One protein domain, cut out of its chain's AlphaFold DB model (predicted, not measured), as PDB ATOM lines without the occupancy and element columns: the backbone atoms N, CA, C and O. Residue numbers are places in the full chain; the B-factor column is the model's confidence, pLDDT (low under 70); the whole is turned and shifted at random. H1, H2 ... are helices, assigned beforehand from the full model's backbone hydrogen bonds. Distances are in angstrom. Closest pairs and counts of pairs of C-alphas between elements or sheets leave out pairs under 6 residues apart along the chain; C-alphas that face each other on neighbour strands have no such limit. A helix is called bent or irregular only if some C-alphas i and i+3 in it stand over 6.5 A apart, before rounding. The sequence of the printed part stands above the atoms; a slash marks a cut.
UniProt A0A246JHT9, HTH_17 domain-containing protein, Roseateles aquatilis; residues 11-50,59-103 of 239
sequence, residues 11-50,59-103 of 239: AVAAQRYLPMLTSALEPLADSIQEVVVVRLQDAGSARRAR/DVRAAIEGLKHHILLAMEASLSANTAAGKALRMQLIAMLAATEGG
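Overview. This is residues 11 to 50 and 59 to 103 of the 239 residues of the protein "HTH_17 domain-containing protein" of Roseateles aquatilis (UniProt A0A246JHT9). Two V shapes made of helices are laid one on the other: H1, a long helix with a sharp kink near residue 22, makes one, and H2 and H3, which meet near their linked ends, make the other. H2 crosses H1 beyond the kink, at residues 28 to 36 of H1, H3 touches H1 close to the kink, and residues 44 to 50 stick out free. The printed part has 85 residues with three named helices, in the order H1, H2, H3, and no named strand; the class is all helix. The whole is loose, with a radius of gyration of the C-alphas of 16.3 A, and flat, spanning 55 by 34 by 16 A.

Along the chain. H1 holds residues 11 to 48 and is the longest helix; it begins at C-alpha 11, (-7.104, -11.158, 4.911), and measures 41.1 A from first to last C-alpha. It has a kink of 74 degrees near residue 22, and it is irregular, with C-alphas 16 and 19 standing 7.1 A apart. H2 holds residues 59 to 80 and measures 31.3 A, beginning at C-alpha 59, (-24.400, 2.249, 27.878). H3 holds residues 84 to 101 and measures 25.7 A, ending at C-alpha 101, (-3.758, -1.183, -9.520).

Arrangement. H1 touches H2 with residues 28 to 36 alone, and their closest C-alphas are those of Ile 32 and Ala 74, 6.1 A apart. Their lines stand at a steep tilt of 60 degrees and run opposite ways; the line of H1 is a rough one. H1 touches H3 with residues 21 to 24 alone, against residues 89 to 96 of H3; the closest C-alphas are those of Ala 24 and Gln 92, 6.9 A apart. These two run opposite ways at a shallow tilt of 33 degrees, only just short of steep. H2 touches H3 with residues 78 to 80 alone, against residues 86 to 90 of H3, and the closest C-alphas are those of Leu 79 and Gly 86, 5.6 A apart. H2 and H3 are about perpendicular, at 87 degrees. With 1 of these 3 pairs at a shallow tilt, the helix packing is mostly crossed, but only just. Every O i to N i+4 pair is within hydrogen-bond range in H2 and H3; in H1 28 of 34 are.

Size, cuts and confidence. The two C-alphas farthest apart are those of Ala 49 and Gly 102, at 55.6 A. Residues 51 to 58 are cut out, and C-alphas 50 and 59 stand 12.5 A apart across the cut, which lies in the link from H1 to H2. The link from H2 to H3 is tight, with 3 residues. The mean pLDDT of the printed part is 71.6, and 31 residues are under 70, among them residues 11 to 24 and 43 to 50.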
ATOM      1  N   ALA A  11      -8.250 -11.126   4.002       49.59
ATOM      2  CA  ALA A  11      -7.104 -11.158   4.911       49.59
ATOM      3  C   ALA A  11      -5.768 -10.930   4.183       49.59
ATOM      4  O   ALA A  11      -4.944 -10.146   4.647       49.59
ATOM      5  N   VAL A  12      -5.580 -11.545   3.012       54.94
ATOM      6  CA  VAL A  12      -4.361 -11.378   2.196       54.94
ATOM      7  C   VAL A  12      -4.280  -9.975   1.588       54.94
ATOM      8  O   VAL A  12      -3.216  -9.359   1.591       54.94
ATOM      9  N   ALA A  13      -5.406  -9.429   1.120       52.44
ATOM     10  CA  ALA A  13      -5.488  -8.037   0.691       52.44
ATOM     11  C   ALA A  13      -5.166  -7.088   1.855       52.44
ATOM     12  O   ALA A  13      -4.294  -6.234   1.733       52.44
ATOM     13  N   ALA A  14      -5.803  -7.278   3.015       52.88
ATOM     14  CA  ALA A  14      -5.563  -6.462   4.199       52.88
ATOM     15  C   ALA A  14      -4.072  -6.432   4.566       52.88
ATOM     16  O   ALA A  14      -3.523  -5.349   4.712       52.88
ATOM     17  N   GLN A  15      -3.389  -7.579   4.604       55.34
ATOM     18  CA  GLN A  15      -1.952  -7.650   4.905       55.34
ATOM     19  C   GLN A  15      -1.067  -6.914   3.889       55.34
ATOM     20  O   GLN A  15      -0.033  -6.365   4.263       55.34
ATOM     21  N   ARG A  16      -1.468  -6.877   2.613       55.22
ATOM     22  CA  ARG A  16      -0.707  -6.214   1.548       55.22
ATOM     23  C   ARG A  16      -0.915  -4.699   1.517       55.22
ATOM     24  O   ARG A  16       0.005  -3.977   1.152       55.22
ATOM     25  N   TYR A  17      -2.102  -4.224   1.890       53.28
ATOM     26  CA  TYR A  17      -2.478  -2.810   1.768       53.28
ATOM     27  C   TYR A  17      -2.372  -2.025   3.088       53.28
ATOM     28  O   TYR A  17      -2.057  -0.838   3.054       53.28
ATOM     29  N   LEU A  18      -2.571  -2.660   4.253       57.31
ATOM     30  CA  LEU A  18      -2.503  -2.003   5.573       57.31
ATOM     31  C   LEU A  18      -1.213  -1.207   5.840       57.31
ATOM     32  O   LEU A  18      -1.331  -0.068   6.296       57.31
ATOM     33  N   PRO A  19      -0.002  -1.733   5.576       60.97
ATOM     34  CA  PRO A  19       1.223  -1.002   5.902       60.97
ATOM     35  C   PRO A  19       1.473   0.207   4.983       60.97
ATOM     36  O   PRO A  19       2.217   1.101   5.356       60.97
ATOM     37  N   MET A  20       0.847   0.265   3.802       58.19
ATOM     38  CA  MET A  20       0.972   1.414   2.888       58.19
ATOM     39  C   MET A  20      -0.095   2.478   3.161       58.19
ATOM     40  O   MET A  20       0.152   3.671   3.017       58.19
ATOM     41  N   LEU A  21      -1.290   2.052   3.582       60.31
ATOM     42  CA  LEU A  21      -2.385   2.962   3.916       60.31
ATOM     43  C   LEU A  21      -2.171   3.662   5.261       60.31
ATOM     44  O   LEU A  21      -2.646   4.776   5.443       60.31
ATOM     45  N   THR A  22      -1.452   3.036   6.191       66.00
ATOM     46  CA  THR A  22      -1.239   3.566   7.548       66.00
ATOM     47  C   THR A  22      -0.561   4.936   7.544       66.00
ATOM     48  O   THR A  22      -1.092   5.843   8.173       66.00
ATOM     49  N   SER A  23       0.498   5.150   6.756       63.72
ATOM     50  CA  SER A  23       1.200   6.446   6.697       63.72
ATOM     51  C   SER A  23       0.389   7.574   6.044       63.72
ATOM     52  O   SER A  23       0.550   8.738   6.386       63.72
ATOM     53  N   ALA A  24      -0.488   7.260   5.084       62.28
ATOM     54  CA  ALA A  24      -1.353   8.265   4.455       62.28
ATOM     55  C   ALA A  24      -2.583   8.602   5.308       62.28
ATOM     56  O   ALA A  24      -3.194   9.657   5.146       62.28
ATOM     57  N   LEU A  25      -2.960   7.680   6.195       70.56
ATOM     58  CA  LEU A  25      -4.063   7.839   7.126       70.56
ATOM     59  C   LEU A  25      -3.620   8.446   8.459       70.56
ATOM     60  O   LEU A  25      -4.502   8.801   9.222       70.56
ATOM     61  N   GLU A  26      -2.325   8.622   8.739       74.25
ATOM     62  CA  GLU A  26      -1.847   9.333   9.940       74.25
ATOM     63  C   GLU A  26      -2.493  10.715  10.143       74.25
ATOM     64  O   GLU A  26      -3.097  10.914  11.194       74.25
ATOM     65  N   PRO A  27      -2.527  11.634   9.155       68.88
ATOM     66  CA  PRO A  27      -3.175  12.934   9.358       68.88
ATOM     67  C   PRO A  27      -4.696  12.825   9.570       68.88
ATOM     68  O   PRO A  27      -5.316  13.706  10.161       68.88
ATOM     69  N   LEU A  28      -5.315  11.747   9.078       72.19
ATOM     70  CA  LEU A  28      -6.723  11.438   9.326       72.19
ATOM     71  C   LEU A  28      -6.912  10.812  10.720       72.19
ATOM     72  O   LEU A  28      -7.921  11.049  11.373       72.19
ATOM     73  N   ALA A  29      -5.954  10.011  11.180       75.19
ATOM     74  CA  ALA A  29      -5.946   9.417  12.506       75.19
ATOM     75  C   ALA A  29      -5.801  10.501  13.575       75.19
ATOM     76  O   ALA A  29      -6.541  10.456  14.554       75.19
ATOM     77  N   ASP A  30      -4.957  11.509  13.343       73.56
ATOM     78  CA  ASP A  30      -4.802  12.668  14.223       73.56
ATOM     79  C   ASP A  30      -6.111  13.467  14.337       73.56
ATOM     80  O   ASP A  30      -6.577  13.744  15.443       73.56
ATOM     81  N   SER A  31      -6.776  13.760  13.209       69.00
ATOM     82  CA  SER A  31      -8.050  14.497  13.226       69.00
ATOM     83  C   SER A  31      -9.183  13.702  13.883       69.00
ATOM     84  O   SER A  31     -10.000  14.253  14.625       69.00
ATOM     85  N   ILE A  32      -9.224  12.384  13.670       73.31
ATOM     86  CA  ILE A  32     -10.168  11.492  14.350       73.31
ATOM     87  C   ILE A  32      -9.853  11.425  15.849       73.31
ATOM     88  O   ILE A  32     -10.777  11.448  16.665       73.31
ATOM     89  N   GLN A  33      -8.577  11.358  16.228       76.94
ATOM     90  CA  GLN A  33      -8.144  11.300  17.619       76.94
ATOM     91  C   GLN A  33      -8.544  12.568  18.374       76.94
ATOM     92  O   GLN A  33      -9.070  12.452  19.480       76.94
ATOM     93  N   GLU A  34      -8.393  13.756  17.783       77.81
ATOM     94  CA  GLU A  34      -8.874  15.008  18.380       77.81
ATOM     95  C   GLU A  34     -10.382  14.961  18.668       77.81
ATOM     96  O   GLU A  34     -10.816  15.214  19.796       77.81
ATOM     97  N   VAL A  35     -11.191  14.551  17.686       74.44
ATOM     98  CA  VAL A  35     -12.654  14.453  17.840       74.44
ATOM     99  C   VAL A  35     -13.039  13.417  18.902       74.44
ATOM    100  O   VAL A  35     -13.944  13.646  19.710       74.44
ATOM    101  N   VAL A  36     -12.347  12.277  18.932       75.94
ATOM    102  CA  VAL A  36     -12.585  11.210  19.911       75.94
ATOM    103  C   VAL A  36     -12.203  11.655  21.322       75.94
ATOM    104  O   VAL A  36     -12.963  11.400  22.255       75.94
ATOM    105  N   VAL A  37     -11.071  12.341  21.497       79.06
ATOM    106  CA  VAL A  37     -10.619  12.841  22.804       79.06
ATOM    107  C   VAL A  37     -11.613  13.854  23.366       79.06
ATOM    108  O   VAL A  37     -12.028  13.701  24.515       79.06
ATOM    109  N   VAL A  38     -12.067  14.818  22.559       74.75
ATOM    110  CA  VAL A  38     -13.090  15.795  22.974       74.75
ATOM    111  C   VAL A  38     -14.367  15.082  23.425       74.75
ATOM    112  O   VAL A  38     -14.903  15.363  24.495       74.75
ATOM    113  N   ARG A  39     -14.824  14.070  22.679       69.69
ATOM    114  CA  ARG A  39     -16.042  13.328  23.040       69.69
ATOM    115  C   ARG A  39     -15.891  12.412  24.244       69.69
ATOM    116  O   ARG A  39     -16.840  12.262  25.013       69.69
ATOM    117  N   LEU A  40     -14.726  11.803  24.440       73.06
ATOM    118  CA  LEU A  40     -14.447  11.032  25.649       73.06
ATOM    119  C   LEU A  40     -14.373  11.939  26.881       73.06
ATOM    120  O   LEU A  40     -14.812  11.527  27.954       73.06
ATOM    121  N   GLN A  41     -13.886  13.173  26.734       76.19
ATOM    122  CA  GLN A  41     -13.917  14.179  27.795       76.19
ATOM    123  C   GLN A  41     -15.353  14.625  28.115       76.19
ATOM    124  O   GLN A  41     -15.717  14.651  29.294       76.19
ATOM    125  N   ASP A  42     -16.197  14.866  27.106       70.81
ATOM    126  CA  ASP A  42     -17.629  15.160  27.291       70.81
ATOM    127  C   ASP A  42     -18.350  14.010  28.019       70.81
ATOM    128  O   ASP A  42     -19.036  14.205  29.028       70.81
ATOM    129  N   ALA A  43     -18.152  12.776  27.545       68.12
ATOM    130  CA  ALA A  43     -18.778  11.582  28.109       68.12
ATOM    131  C   ALA A  43     -18.254  11.252  29.518       68.12
ATOM    132  O   ALA A  43     -19.014  10.810  30.382       68.12
ATOM    133  N   GLY A  44     -16.962  11.476  29.773       65.44
ATOM    134  CA  GLY A  44     -16.343  11.319  31.087       65.44
ATOM    135  C   GLY A  44     -16.845  12.352  32.097       65.44
ATOM    136  O   GLY A  44     -17.106  12.005  33.249       65.44
ATOM    137  N   SER A  45     -17.058  13.593  31.657       65.31
ATOM    138  CA  SER A  45     -17.632  14.664  32.480       65.31
ATOM    139  C   SER A  45     -19.083  14.361  32.858       65.31
ATOM    140  O   SER A  45     -19.456  14.498  34.023       65.31
ATOM    141  N   ALA A  46     -19.875  13.829  31.921       61.09
ATOM    142  CA  ALA A  46     -21.234  13.358  32.192       61.09
ATOM    143  C   ALA A  46     -21.271  12.141  33.141       61.09
ATOM    144  O   ALA A  46     -22.182  12.015  33.958       61.09
ATOM    145  N   ARG A  47     -20.271  11.248  33.074       60.69
ATOM    146  CA  ARG A  47     -20.162  10.077  33.964       60.69
ATOM    147  C   ARG A  47     -19.717  10.423  35.380       60.69
ATOM    148  O   ARG A  47     -20.171   9.763  36.305       60.69
ATOM    149  N   ARG A  48     -18.880  11.446  35.580       59.28
ATOM    150  CA  ARG A  48     -18.477  11.899  36.928       59.28
ATOM    151  C   ARG A  48     -19.652  12.407  37.770       59.28
ATOM    152  O   ARG A  48     -19.549  12.408  38.989       59.28
ATOM    153  N   ALA A  49     -20.760  12.789  37.136       59.53
ATOM    154  CA  ALA A  49     -22.004  13.154  37.810       59.53
ATOM    155  C   ALA A  49     -22.885  11.943  38.194       59.53
ATOM    156  O   ALA A  49     -23.939  12.131  38.799       59.53
ATOM    157  N   ARG A  50     -22.499  10.710  37.832       61.25
ATOM    158  CA  ARG A  50     -23.316   9.496  37.985       61.25
ATOM    159  C   ARG A  50     -22.613   8.474  38.881       61.25
ATOM    160  O   ARG A  50     -21.410   8.258  38.755       61.25
ATOM    161  N   ASP A  59     -25.058   0.938  27.947       68.44
ATOM    162  CA  ASP A  59     -24.400   2.249  27.878       68.44
ATOM    163  C   ASP A  59     -23.067   2.165  27.125       68.44
ATOM    164  O   ASP A  59     -22.697   3.079  26.390       68.44
ATOM    165  N   VAL A  60     -22.352   1.043  27.258       68.62
ATOM    166  CA  VAL A  60     -21.109   0.793  26.511       68.62
ATOM    167  C   VAL A  60     -21.400   0.615  25.020       68.62
ATOM    168  O   VAL A  60     -20.718   1.205  24.185       68.62
ATOM    169  N   ARG A  61     -22.441  -0.144  24.660       72.06
ATOM    170  CA  ARG A  61     -22.835  -0.332  23.257       72.06
ATOM    171  C   ARG A  61     -23.303   0.974  22.612       72.06
ATOM    172  O   ARG A  61     -22.899   1.262  21.489       72.06
ATOM    173  N   ALA A  62     -24.103   1.770  23.321       72.50
ATOM    174  CA  ALA A  62     -24.527   3.088  22.852       72.50
ATOM    175  C   ALA A  62     -23.331   4.038  22.663       72.50
ATOM    176  O   ALA A  62     -23.267   4.749  21.661       72.50
ATOM    177  N   ALA A  63     -22.344   3.996  23.565       70.81
ATOM    178  CA  ALA A  63     -21.112   4.770  23.425       70.81
ATOM    179  C   ALA A  63     -20.284   4.343  22.199       70.81
ATOM    180  O   ALA A  63     -19.782   5.203  21.480       70.81
ATOM    181  N   ILE A  64     -20.180   3.039  21.920       74.75
ATOM    182  CA  ILE A  64     -19.479   2.522  20.731       74.75
ATOM    183  C   ILE A  64     -20.168   2.979  19.439       74.75
ATOM    184  O   ILE A  64     -19.493   3.415  18.510       74.75
ATOM    185  N   GLU A  65     -21.498   2.900  19.362       78.00
ATOM    186  CA  GLU A  65     -22.236   3.370  18.181       78.00
ATOM    187  C   GLU A  65     -22.130   4.892  18.009       78.00
ATOM    188  O   GLU A  65     -21.924   5.376  16.894       78.00
ATOM    189  N   GLY A  66     -22.161   5.647  19.111       75.75
ATOM    190  CA  GLY A  66     -21.886   7.081  19.100       75.75
ATOM    191  C   GLY A  66     -20.491   7.395  18.558       75.75
ATOM    192  O   GLY A  66     -20.350   8.255  17.692       75.75
ATOM    193  N   LEU A  67     -19.467   6.660  19.001       77.69
ATOM    194  CA  LEU A  67     -18.092   6.821  18.528       77.69
ATOM    195  C   LEU A  67     -17.977   6.557  17.020       77.69
ATOM    196  O   LEU A  67     -17.404   7.369  16.299       77.69
ATOM    197  N   LYS A  68     -18.571   5.463  16.526       82.19
ATOM    198  CA  LYS A  68     -18.585   5.133  15.090       82.19
ATOM    199  C   LYS A  68     -19.184   6.258  14.254       82.19
ATOM    200  O   LYS A  68     -18.608   6.629  13.235       82.19
ATOM    201  N   HIS A  69     -20.320   6.805  14.685       80.44
ATOM    202  CA  HIS A  69     -20.983   7.887  13.966       80.44
ATOM    203  C   HIS A  69     -20.098   9.138  13.868       80.44
ATOM    204  O   HIS A  69     -19.975   9.726  12.797       80.44
ATOM    205  N   HIS A  70     -19.412   9.498  14.955       75.12
ATOM    206  CA  HIS A  70     -18.505  10.648  14.966       75.12
ATOM    207  C   HIS A  70     -17.257  10.424  14.111       75.12
ATOM    208  O   HIS A  70     -16.834  11.341  13.414       75.12
ATOM    209  N   ILE A  71     -16.698   9.210  14.117       80.44
ATOM    210  CA  ILE A  71     -15.573   8.856  13.244       80.44
ATOM    211  C   ILE A  71     -15.981   9.022  11.777       80.44
ATOM    212  O   ILE A  71     -15.253   9.644  11.012       80.44
ATOM    213  N   LEU A  72     -17.158   8.524  11.389       83.38
ATOM    214  CA  LEU A  72     -17.652   8.663  10.017       83.38
ATOM    215  C   LEU A  72     -17.828  10.133   9.614       83.38
ATOM    216  O   LEU A  72     -17.378  10.513   8.537       83.38
ATOM    217  N   LEU A  73     -18.400  10.964  10.490       79.81
ATOM    218  CA  LEU A  73     -18.541  12.402  10.242       79.81
ATOM    219  C   LEU A  73     -17.186  13.115  10.129       79.81
ATOM    220  O   LEU A  73     -17.011  13.960   9.256       79.81
ATOM    221  N   ALA A  74     -16.211  12.771  10.975       78.19
ATOM    222  CA  ALA A  74     -14.866  13.345  10.922       78.19
ATOM    223  C   ALA A  74     -14.118  12.939   9.640       78.19
ATOM    224  O   ALA A  74     -13.446  13.766   9.014       78.19
ATOM    225  N   MET A  75     -14.273  11.681   9.214       81.06
ATOM    226  CA  MET A  75     -13.748  11.194   7.939       81.06
ATOM    227  C   MET A  75     -14.386  11.922   6.761       81.06
ATOM    228  O   MET A  75     -13.672  12.378   5.869       81.06
ATOM    229  N   GLU A  76     -15.712  12.061   6.761       83.69
ATOM    230  CA  GLU A  76     -16.440  12.781   5.723       83.69
ATOM    231  C   GLU A  76     -16.005  14.243   5.669       83.69
ATOM    232  O   GLU A  76     -15.663  14.726   4.595       83.69
ATOM    233  N   ALA A  77     -15.913  14.933   6.806       79.75
ATOM    234  CA  ALA A  77     -15.436  16.312   6.870       79.75
ATOM    235  C   ALA A  77     -14.009  16.451   6.313       79.75
ATOM    236  O   ALA A  77     -13.752  17.318   5.481       79.75
ATOM    237  N   SER A  78     -13.093  15.559   6.699       80.56
ATOM    238  CA  SER A  78     -11.694  15.589   6.244       80.56
ATOM    239  C   SER A  78     -11.554  15.288   4.746       80.56
ATOM    240  O   SER A  78     -10.759  15.922   4.048       80.56
ATOM    241  N   LEU A  79     -12.345  14.343   4.226       82.94
ATOM    242  CA  LEU A  79     -12.304  13.916   2.824       82.94
ATOM    243  C   LEU A  79     -13.139  14.791   1.888       82.94
ATOM    244  O   LEU A  79     -12.840  14.828   0.696       82.94
ATOM    245  N   SER A  80     -14.158  15.497   2.381       84.62
ATOM    246  CA  SER A  80     -15.025  16.387   1.589       84.62
ATOM    247  C   SER A  80     -14.606  17.856   1.654       84.62
ATOM    248  O   SER A  80     -14.949  18.623   0.753       84.62
ATOM    249  N   ALA A  81     -13.805  18.255   2.648       80.50
ATOM    250  CA  ALA A  81     -13.329  19.626   2.773       80.50
ATOM    251  C   ALA A  81     -12.609  20.096   1.498       80.50
ATOM    252  O   ALA A  81     -11.710  19.433   0.965       80.50
ATOM    253  N   ASN A  82     -12.969  21.287   1.017       81.31
ATOM    254  CA  ASN A  82     -12.291  21.940  -0.104       81.31
ATOM    255  C   ASN A  82     -11.072  22.754   0.369       81.31
ATOM    256  O   ASN A  82     -10.860  23.892  -0.041       81.31
ATOM    257  N   THR A  83     -10.297  22.185   1.290       83.88
ATOM    258  CA  THR A  83      -9.061  22.774   1.814       83.88
ATOM    259  C   THR A  83      -7.851  22.192   1.087       83.88
ATOM    260  O   THR A  83      -7.925  21.115   0.486       83.88
ATOM    261  N   ALA A  84      -6.707  22.882   1.147       74.06
ATOM    262  CA  ALA A  84      -5.453  22.373   0.588       74.06
ATOM    263  C   ALA A  84      -5.071  21.008   1.194       74.06
ATOM    264  O   ALA A  84      -4.687  20.099   0.459       74.06
ATOM    265  N   ALA A  85      -5.273  20.846   2.506       70.81
ATOM    266  CA  ALA A  85      -5.061  19.589   3.219       70.81
ATOM    267  C   ALA A  85      -6.001  18.471   2.728       70.81
ATOM    268  O   ALA A  85      -5.532  17.393   2.372       70.81
ATOM    269  N   GLY A  86      -7.309  18.738   2.606       77.69
ATOM    270  CA  GLY A  86      -8.272  17.755   2.091       77.69
ATOM    271  C   GLY A  86      -7.983  17.349   0.641       77.69
ATOM    272  O   GLY A  86      -8.074  16.174   0.282       77.69
ATOM    273  N   LYS A  87      -7.550  18.298  -0.202       78.50
ATOM    274  CA  LYS A  87      -7.104  18.015  -1.575       78.50
ATOM    275  C   LYS A  87      -5.847  17.140  -1.598       78.50
ATOM    276  O   LYS A  87      -5.805  16.199  -2.385       78.50
ATOM    277  N   ALA A  88      -4.855  17.435  -0.759       74.75
ATOM    278  CA  ALA A  88      -3.635  16.638  -0.654       74.75
ATOM    279  C   ALA A  88      -3.946  15.196  -0.228       74.75
ATOM    280  O   ALA A  88      -3.493  14.262  -0.884       74.75
ATOM    281  N   LEU A  89      -4.808  15.020   0.779       80.31
ATOM    282  CA  LEU A  89      -5.236  13.708   1.270       80.31
ATOM    283  C   LEU A  89      -5.963  12.909   0.173       80.31
ATOM    284  O   LEU A  89      -5.606  11.764  -0.108       80.31
ATOM    285  N   ARG A  90      -6.925  13.527  -0.533       85.19
ATOM    286  CA  ARG A  90      -7.605  12.890  -1.678       85.19
ATOM    287  C   ARG A  90      -6.619  12.475  -2.771       85.19
ATOM    288  O   ARG A  90      -6.694  11.353  -3.261       85.19
ATOM    289  N   MET A  91      -5.689  13.357  -3.141       82.19
ATOM    290  CA  MET A  91      -4.674  13.060  -4.155       82.19
ATOM    291  C   MET A  91      -3.744  11.925  -3.725       82.19
ATOM    292  O   MET A  91      -3.410  11.077  -4.547       82.19
ATOM    293  N   GLN A  92      -3.363  11.874  -2.449       79.25
ATOM    294  CA  GLN A  92      -2.523  10.815  -1.897       79.25
ATOM    295  C   GLN A  92      -3.244   9.459  -1.919       79.25
ATOM    296  O   GLN A  92      -2.659   8.468  -2.352       79.25
ATOM    297  N   LEU A  93      -4.530   9.416  -1.551       83.38
ATOM    298  CA  LEU A  93      -5.348   8.203  -1.665       83.38
ATOM    299  C   LEU A  93      -5.484   7.738  -3.121       83.38
ATOM    300  O   LEU A  93      -5.301   6.555  -3.398       83.38
ATOM    301  N   ILE A  94      -5.748   8.657  -4.056       84.44
ATOM    302  CA  ILE A  94      -5.837   8.342  -5.491       84.44
ATOM    303  C   ILE A  94      -4.499   7.804  -6.013       84.44
ATOM    304  O   ILE A  94      -4.480   6.787  -6.703       84.44
ATOM    305  N   ALA A  95      -3.381   8.448  -5.668       70.25
ATOM    306  CA  ALA A  95      -2.048   8.030  -6.095       70.25
ATOM    307  C   ALA A  95      -1.691   6.629  -5.579       70.25
ATOM    308  O   ALA A  95      -1.153   5.817  -6.331       70.25
ATOM    309  N   MET A  96      -2.037   6.314  -4.329       72.31
ATOM    310  CA  MET A  96      -1.824   4.976  -3.776       72.31
ATOM    311  C   MET A  96      -2.708   3.925  -4.443       72.31
ATOM    312  O   MET A  96      -2.208   2.860  -4.797       72.31
ATOM    313  N   LEU A  97      -3.995   4.214  -4.664       81.50
ATOM    314  CA  LEU A  97      -4.885   3.295  -5.377       81.50
ATOM    315  C   LEU A  97      -4.355   3.015  -6.791       81.50
ATOM    316  O   LEU A  97      -4.195   1.853  -7.161       81.50
ATOM    317  N   ALA A  98      -3.945   4.054  -7.522       74.44
ATOM    318  CA  ALA A  98      -3.336   3.914  -8.842       74.44
ATOM    319  C   ALA A  98      -2.030   3.092  -8.812       74.44
ATOM    320  O   ALA A  98      -1.829   2.220  -9.657       74.44
ATOM    321  N   ALA A  99      -1.160   3.311  -7.820       66.62
ATOM    322  CA  ALA A  99       0.069   2.531  -7.647       66.62
ATOM    323  C   ALA A  99      -0.221   1.045  -7.369       66.62
ATOM    324  O   ALA A  99       0.483   0.164  -7.870       66.62
ATOM    325  N   THR A 100      -1.285   0.753  -6.614       67.50
ATOM    326  CA  THR A 100      -1.695  -0.626  -6.317       67.50
ATOM    327  C   THR A 100      -2.334  -1.335  -7.508       67.50
ATOM    328  O   THR A 100      -2.044  -2.510  -7.731       67.50
ATOM    329  N   GLU A 101      -3.152  -0.638  -8.300       72.25
ATOM    330  CA  GLU A 101      -3.758  -1.183  -9.520       72.25
ATOM    331  C   GLU A 101      -2.712  -1.408 -10.622       72.25
ATOM    332  O   GLU A 101      -2.790  -2.390 -11.357       72.25
ATOM    333  N   GLY A 102      -1.678  -0.564 -10.676       66.19
ATOM    334  CA  GLY A 102      -0.545  -0.705 -11.593       66.19
ATOM    335  C   GLY A 102       0.464  -1.800 -11.225       66.19
ATOM    336  O   GLY A 102       1.476  -1.938 -11.906       66.19
ATOM    337  N   GLY A 103       0.242  -2.565 -10.146       56.31
ATOM    338  CA  GLY A 103       1.172  -3.603  -9.685       56.31
ATOM    339  C   GLY A 103       2.477  -3.067  -9.083       56.31
ATOM    340  O   GLY A 103       3.375  -3.850  -8.773       56.31
TER     341      GLY A 103